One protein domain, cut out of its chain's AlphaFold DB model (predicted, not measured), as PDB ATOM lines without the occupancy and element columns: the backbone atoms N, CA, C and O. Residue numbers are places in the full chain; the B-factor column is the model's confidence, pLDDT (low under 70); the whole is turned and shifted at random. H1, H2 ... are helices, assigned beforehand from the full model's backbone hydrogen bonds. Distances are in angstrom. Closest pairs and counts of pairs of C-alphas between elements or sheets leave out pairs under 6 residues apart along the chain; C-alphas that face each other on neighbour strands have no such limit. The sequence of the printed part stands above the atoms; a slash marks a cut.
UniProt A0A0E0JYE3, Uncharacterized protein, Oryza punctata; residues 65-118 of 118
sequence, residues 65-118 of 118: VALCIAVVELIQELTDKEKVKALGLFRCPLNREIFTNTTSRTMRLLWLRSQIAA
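Overview. This is residues 65 to 118 of the 118 residues of an uncharacterized protein of Oryza punctata (UniProt A0A0E0JYE3). Two pairs of helices form a small, rounded body: H1 and H2 fold into a hairpin, and H3 and H4, a looser second pair running opposite ways, lie over one side of it. H3 crosses H1 steeply, and residues 112 to 116 of H4 pack on H2 at about a right angle. The printed part has 54 residues, with four named helices in the order H1, H2, H3, H4 and no named strand; its class is all helix. It is compact, with a radius of gyration of the C-alphas of 9.8 A and spans of 23 by 22 by 21 A.

Along the chain. H1, residues 65 to 73, begins at C-alpha 65 (59.735, 58.541, 5.148) and is 12.4 A long. H2, residues 80 to 89, measures 15.0 A. H3, residues 93 to 101, measures 12.2 A. H4, residues 105 to 116, is the longest at 16.7 A and ends at C-alpha 116 (70.177, 49.825, -5.377).

Arrangement. H1 and H2 touch and form a helical hairpin, at a shallow tilt of 24 degrees, opposite ways; their closest C-alphas, of Val 72 and Lys 83, are 6.4 A apart. H1 touches H3 at a steep tilt of 54 degrees, the same way, closest at the C-alphas of Cys 68 and Arg 96, 6.9 A. H2 touches H4, with residues 112 to 116 of H4 alone, about perpendicular at 82 degrees; the C-alphas of Lys 85 and Ile 116 come closest, 6.1 A. H3 and H4 are close but not clearly touching, with the C-alphas of Phe 99 and Arg 108 closest at 6.3 A. H1 and H4 are apart. Each O i to N i+4 pair is within hydrogen-bond range in H1, H3 and H4, and 4 of 6 are in H2.

Size, cuts and confidence. The two farthest C-alphas, of Gln 76 and Pro 93, are 24.3 A apart. The printed part has no cut and no long link. Mean pLDDT of the printed part is 95.2; residue 118, the chain's last, is under 70.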
ATOM      1  N   VAL A  65      58.819  58.282   6.267       94.38
ATOM      2  CA  VAL A  65      59.735  58.541   5.148       94.38
ATOM      3  C   VAL A  65      60.847  59.489   5.590       94.38
ATOM      4  O   VAL A  65      62.011  59.188   5.363       94.38
ATOM      5  N   ALA A  66      60.513  60.589   6.272       94.25
ATOM      6  CA  ALA A  66      61.506  61.547   6.761       94.25
ATOM      7  C   ALA A  66      62.506  60.898   7.733       94.25
ATOM      8  O   ALA A  66      63.697  61.183   7.658       94.25
ATOM      9  N   LEU A  67      62.049  59.973   8.586       93.94
ATOM     10  CA  LEU A  67      62.944  59.180   9.435       93.94
ATOM     11  C   LEU A  67      63.887  58.297   8.614       93.94
ATOM     12  O   LEU A  67      65.080  58.254   8.896       93.94
ATOM     13  N   CYS A  68      63.371  57.609   7.592       96.25
ATOM     14  CA  CYS A  68      64.206  56.780   6.724       96.25
ATOM     15  C   CYS A  68      65.273  57.618   6.001       96.25
ATOM     16  O   CYS A  68      66.435  57.222   5.977       96.25
ATOM     17  N   ILE A  69      64.893  58.790   5.476       96.06
ATOM     18  CA  ILE A  69      65.810  59.727   4.806       96.06
ATOM     19  C   ILE A  69      66.907  60.181   5.774       96.06
ATOM     20  O   ILE A  69      68.083  60.012   5.466       96.06
ATOM     21  N   ALA A  70      66.534  60.659   6.964       95.75
ATOM     22  CA  ALA A  70      67.492  61.125   7.965       95.75
ATOM     23  C   ALA A  70      68.499  60.029   8.349       95.75
ATOM     24  O   ALA A  70      69.693  60.280   8.467       95.75
ATOM     25  N   VAL A  71      68.039  58.783   8.497       95.44
ATOM     26  CA  VAL A  71      68.940  57.654   8.760       95.44
ATOM     27  C   VAL A  71      69.881  57.406   7.581       95.44
ATOM     28  O   VAL A  71      71.059  57.162   7.822       95.44
ATOM     29  N   VAL A  72      69.408  57.459   6.332       96.62
ATOM     30  CA  VAL A  72      70.263  57.257   5.145       96.62
ATOM     31  C   VAL A  72      71.327  58.343   5.018       96.62
ATOM     32  O   VAL A  72      72.476  58.031   4.706       96.62
ATOM     33  N   GLU A  73      70.988  59.597   5.305       96.25
ATOM     34  CA  GLU A  73      71.944  60.708   5.273       96.25
ATOM     35  C   GLU A  73      73.106  60.503   6.259       96.25
ATOM     36  O   GLU A  73      74.251  60.819   5.923       96.25
ATOM     37  N   LEU A  74      72.835  59.880   7.414       95.38
ATOM     38  CA  LEU A  74      73.817  59.557   8.458       95.38
ATOM     39  C   LEU A  74      74.717  58.345   8.144       95.38
ATOM     40  O   LEU A  74      75.697  58.107   8.859       95.38
ATOM     41  N   ILE A  75      74.414  57.562   7.104       95.19
ATOM     42  CA  ILE A  75      75.263  56.443   6.676       95.19
ATOM     43  C   ILE A  75      76.418  57.014   5.847       95.19
ATOM     44  O   ILE A  75      76.237  57.415   4.698       95.19
ATOM     45  N   GLN A  76      77.614  57.065   6.431       96.06
ATOM     46  CA  GLN A  76      78.819  57.592   5.777       96.06
ATOM     47  C   GLN A  76      79.395  56.610   4.750       96.06
ATOM     48  O   GLN A  76      80.103  57.001   3.830       96.06
ATOM     49  N   GLU A  77      79.066  55.330   4.893       96.81
ATOM     50  CA  GLU A  77      79.522  54.238   4.043       96.81
ATOM     51  C   GLU A  77      78.854  54.244   2.655       96.81
ATOM     52  O   GLU A  77      79.275  53.498   1.773       96.81
ATOM     53  N   LEU A  78      77.808  55.054   2.460       96.62
ATOM     54  CA  LEU A  78      77.154  55.258   1.170       96.62
ATOM     55  C   LEU A  78      77.622  56.566   0.545       96.62
ATOM     56  O   LEU A  78      77.603  57.619   1.182       96.62
ATOM     57  N   THR A  79      77.960  56.501  -0.737       96.94
ATOM     58  CA  THR A  79      78.182  57.687  -1.565       96.94
ATOM     59  C   THR A  79      76.875  58.457  -1.767       96.94
ATOM     60  O   THR A  79      75.787  57.879  -1.721       96.94
ATOM     61  N   ASP A  80      76.953  59.752  -2.073       97.50
ATOM     62  CA  ASP A  80      75.755  60.569  -2.321       97.50
ATOM     63  C   ASP A  80      74.885  59.997  -3.449       97.50
ATOM     64  O   ASP A  80      73.656  59.978  -3.361       97.50
ATOM     65  N   LYS A  81      75.518  59.422  -4.479       96.62
ATOM     66  CA  LYS A  81      74.822  58.733  -5.573       96.62
ATOM     67  C   LYS A  81      74.022  57.526  -5.076       96.62
ATOM     68  O   LYS A  81      72.891  57.320  -5.512       96.62
ATOM     69  N   GLU A  82      74.590  56.724  -4.179       96.94
ATOM     70  CA  GLU A  82      73.890  55.587  -3.576       96.94
ATOM     71  C   GLU A  82      72.763  56.041  -2.647       96.94
ATOM     72  O   GLU A  82      71.677  55.464  -2.689       96.94
ATOM     73  N   LYS A  83      72.977  57.107  -1.863       97.38
ATOM     74  CA  LYS A  83      71.939  57.691  -1.001       97.38
ATOM     75  C   LYS A  83      70.724  58.113  -1.818       97.38
ATOM     76  O   LYS A  83      69.615  57.701  -1.492       97.38
ATOM     77  N   VAL A  84      70.929  58.845  -2.918       97.06
ATOM     78  CA  VAL A  84      69.845  59.280  -3.818       97.06
ATOM     79  C   VAL A  84      69.062  58.087  -4.369       97.06
ATOM     80  O   VAL A  84      67.830  58.102  -4.339       97.06
ATOM     81  N   LYS A  85      69.749  57.025  -4.812       96.62
ATOM     82  CA  LYS A  85      69.082  55.788  -5.253       96.62
ATOM     83  C   LYS A  85      68.259  55.152  -4.128       96.62
ATOM     84  O   LYS A  85      67.114  54.763  -4.348       96.62
ATOM     85  N   ALA A  86      68.816  55.089  -2.918       97.06
ATOM     86  CA  ALA A  86      68.155  54.512  -1.752       97.06
ATOM     87  C   ALA A  86      66.873  55.264  -1.360       97.06
ATOM     88  O   ALA A  86      65.916  54.628  -0.918       97.06
ATOM     89  N   LEU A  87      66.794  56.585  -1.578       96.44
ATOM     90  CA  LEU A  87      65.582  57.361  -1.275       96.44
ATOM     91  C   LEU A  87      64.355  56.837  -2.037       96.44
ATOM     92  O   LEU A  87      63.243  56.831  -1.503       96.44
ATOM     93  N   GLY A  88      64.556  56.345  -3.265       95.19
ATOM     94  CA  GLY A  88      63.497  55.752  -4.083       95.19
ATOM     95  C   GLY A  88      62.833  54.538  -3.427       95.19
ATOM     96  O   GLY A  88      61.626  54.338  -3.589       95.19
ATOM     97  N   LEU A  89      63.577  53.776  -2.617       96.56
ATOM     98  CA  LEU A  89      63.081  52.574  -1.943       96.56
ATOM     99  C   LEU A  89      61.971  52.892  -0.941       96.56
ATOM    100  O   LEU A  89      61.051  52.092  -0.777       96.56
ATOM    101  N   PHE A  90      62.010  54.066  -0.305       96.44
ATOM    102  CA  PHE A  90      61.084  54.430   0.771       96.44
ATOM    103  C   PHE A  90      59.713  54.904   0.292       96.44
ATOM    104  O   PHE A  90      58.840  55.180   1.119       96.44
ATOM    105  N   ARG A  91      59.469  54.938  -1.023       93.88
ATOM    106  CA  ARG A  91      58.111  55.067  -1.575       93.88
ATOM    107  C   ARG A  91      57.255  53.855  -1.191       93.88
ATOM    108  O   ARG A  91      56.091  54.018  -0.826       93.88
ATOM    109  N   CYS A  92      57.855  52.663  -1.174       95.38
ATOM    110  CA  CYS A  92      57.197  51.417  -0.788       95.38
ATOM    111  C   CYS A  92      57.055  51.307   0.747       95.38
ATOM    112  O   CYS A  92      58.063  51.385   1.456       95.38
ATOM    113  N   PRO A  93      55.838  51.098   1.290       95.50
ATOM    114  CA  PRO A  93      55.627  50.896   2.726       95.50
ATOM    115  C   PRO A  93      56.404  49.718   3.314       95.50
ATOM    116  O   PRO A  93      57.005  49.875   4.373       95.50
ATOM    117  N   LEU A  94      56.456  48.590   2.601       96.38
ATOM    118  CA  LEU A  94      57.174  47.396   3.051       96.38
ATOM    119  C   LEU A  94      58.681  47.654   3.172       96.38
ATOM    120  O   LEU A  94      59.303  47.269   4.155       96.38
ATOM    121  N   ASN A  95      59.263  48.382   2.217       97.25
ATOM    122  CA  ASN A  95      60.676  48.755   2.276       97.25
ATOM    123  C   ASN A  95      60.982  49.654   3.478       97.25
ATOM    124  O   ASN A  95      62.032  49.501   4.098       97.25
ATOM    125  N   ARG A  96      60.073  50.577   3.828       96.38
ATOM    126  CA  ARG A  96      60.224  51.384   5.048       96.38
ATOM    127  C   ARG A  96      60.220  50.502   6.283       96.38
ATOM    128  O   ARG A  96      61.088  50.669   7.126       96.38
ATOM    129  N   GLU A  97      59.284  49.562   6.363       96.00
ATOM    130  CA  GLU A  97      59.160  48.652   7.499       96.00
ATOM    131  C   GLU A  97      60.405  47.774   7.672       96.00
ATOM    132  O   GLU A  97      60.973  47.734   8.764       96.00
ATOM    133  N   ILE A  98      60.887  47.148   6.593       96.44
ATOM    134  CA  ILE A  98      62.131  46.363   6.597       96.44
ATOM    135  C   ILE A  98      63.293  47.228   7.094       96.44
ATOM    136  O   ILE A  98      64.036  46.825   7.993       96.44
ATOM    137  N   PHE A  99      63.432  48.437   6.553       96.88
ATOM    138  CA  PHE A  99      64.517  49.341   6.907       96.88
ATOM    139  C   PHE A  99      64.468  49.788   8.375       96.88
ATOM    140  O   PHE A  99      65.494  49.748   9.061       96.88
ATOM    141  N   THR A 100      63.294  50.186   8.878       93.75
ATOM    142  CA  THR A 100      63.128  50.667  10.259       93.75
ATOM    143  C   THR A 100      63.243  49.550  11.288       93.75
ATOM    144  O   THR A 100      63.803  49.782  12.357       93.75
ATOM    145  N   ASN A 101      62.762  48.343  10.972       94.31
ATOM    146  CA  ASN A 101      62.804  47.198  11.888       94.31
ATOM    147  C   ASN A 101      64.166  46.488  11.900       94.31
ATOM    148  O   ASN A 101      64.463  45.734  12.825       94.31
ATOM    149  N   THR A 102      65.026  46.730  10.908       95.56
ATOM    150  CA  THR A 102      66.388  46.183  10.898       95.56
ATOM    151  C   THR A 102      67.267  46.949  11.885       95.56
ATOM    152  O   THR A 102      67.741  48.040  11.573       95.56
ATOM    153  N   THR A 103      67.520  46.385  13.069       91.50
ATOM    154  CA  THR A 103      68.330  47.026  14.128       91.50
ATOM    155  C   THR A 103      69.817  47.122  13.774       91.50
ATOM    156  O   THR A 103      70.478  48.103  14.106       91.50
ATOM    157  N   SER A 104      70.362  46.113  13.088       95.06
ATOM    158  CA  SER A 104      71.784  46.082  12.733       95.06
ATOM    159  C   SER A 104      72.097  47.083  11.620       95.06
ATOM    160  O   SER A 104      71.617  46.937  10.493       95.06
ATOM    161  N   ARG A 105      72.959  48.069  11.915       94.00
ATOM    162  CA  ARG A 105      73.470  49.039  10.926       94.00
ATOM    163  C   ARG A 105      74.082  48.326   9.720       94.00
ATOM    164  O   ARG A 105      73.796  48.694   8.586       94.00
ATOM    165  N   THR A 106      74.862  47.277   9.968       95.94
ATOM    166  CA  THR A 106      75.525  46.488   8.924       95.94
ATOM    167  C   THR A 106      74.516  45.788   8.020       95.94
ATOM    168  O   THR A 106      74.633  45.871   6.802       95.94
ATOM    169  N   MET A 107      73.486  45.152   8.591       96.81
ATOM    170  CA  MET A 107      72.431  44.513   7.793       96.81
ATOM    171  C   MET A 107      71.645  45.538   6.976       96.81
ATOM    172  O   MET A 107      71.364  45.303   5.806       96.81
ATOM    173  N   ARG A 108      71.337  46.693   7.573       96.31
ATOM    174  CA  ARG A 108      70.642  47.792   6.901       96.31
ATOM    175  C   ARG A 108      71.448  48.320   5.710       96.31
ATOM    176  O   ARG A 108      70.882  48.534   4.643       96.31
ATOM    177  N   LEU A 109      72.765  48.476   5.869       97.00
ATOM    178  CA  LEU A 109      73.680  48.881   4.797       97.00
ATOM    179  C   LEU A 109      73.763  47.833   3.677       97.00
ATOM    180  O   LEU A 109      73.654  48.185   2.504       97.00
ATOM    181  N   LEU A 110      73.946  46.556   4.031       96.62
ATOM    182  CA  LEU A 110      73.992  45.444   3.073       96.62
ATOM    183  C   LEU A 110      72.705  45.357   2.255       96.62
ATOM    184  O   LEU A 110      72.764  45.265   1.032       96.62
ATOM    185  N   TRP A 111      71.559  45.451   2.926       97.12
ATOM    186  CA  TRP A 111      70.258  45.465   2.275       97.12
ATOM    187  C   TRP A 111      70.107  46.665   1.337       97.12
ATOM    188  O   TRP A 111      69.742  46.495   0.181       97.12
ATOM    189  N   LEU A 112      70.457  47.883   1.770       97.12
ATOM    190  CA  LEU A 112      70.408  49.047   0.878       97.12
ATOM    191  C   LEU A 112      71.236  48.828  -0.391       97.12
ATOM    192  O   LEU A 112      70.740  49.078  -1.487       97.12
ATOM    193  N   ARG A 113      72.469  48.327  -0.249       96.81
ATOM    194  CA  ARG A 113      73.348  48.043  -1.388       96.81
ATOM    195  C   ARG A 113      72.779  46.974  -2.316       96.81
ATOM    196  O   ARG A 113      72.877  47.150  -3.525       96.81
ATOM    197  N   SER A 114      72.151  45.919  -1.789       96.50
ATOM    198  CA  SER A 114      71.511  44.904  -2.636       96.50
ATOM    199  C   SER A 114      70.339  45.476  -3.427       96.50
ATOM    200  O   SER A 114      70.175  45.138  -4.594       96.50
ATOM    201  N   GLN A 115      69.556  46.380  -2.830       95.94
ATOM    202  CA  GLN A 115      68.379  46.949  -3.488       95.94
ATOM    203  C   GLN A 115      68.713  47.986  -4.570       95.94
ATOM    204  O   GLN A 115      67.953  48.115  -5.521       95.94
ATOM    205  N   ILE A 116      69.803  48.750  -4.428       94.81
ATOM    206  CA  ILE A 116      70.177  49.825  -5.377       94.81
ATOM    207  C   ILE A 116      71.171  49.387  -6.466       94.81
ATOM    208  O   ILE A 116      71.536  50.197  -7.330       94.81
ATOM    209  N   ALA A 117      71.661  48.149  -6.365       88.50
ATOM    210  CA  ALA A 117      72.490  47.486  -7.369       88.50
ATOM    211  C   ALA A 117      71.665  46.702  -8.408       88.50
ATOM    212  O   ALA A 117      72.222  46.345  -9.444       88.50
ATOM    213  N   ALA A 118      70.381  46.452  -8.122       64.56
ATOM    214  CA  ALA A 118      69.393  45.942  -9.073       64.56
ATOM    215  C   ALA A 118      68.952  47.040 -10.052       64.56
ATOM    216  O   ALA A 118      68.694  46.693 -11.224       64.56
TER     217      ALA A 118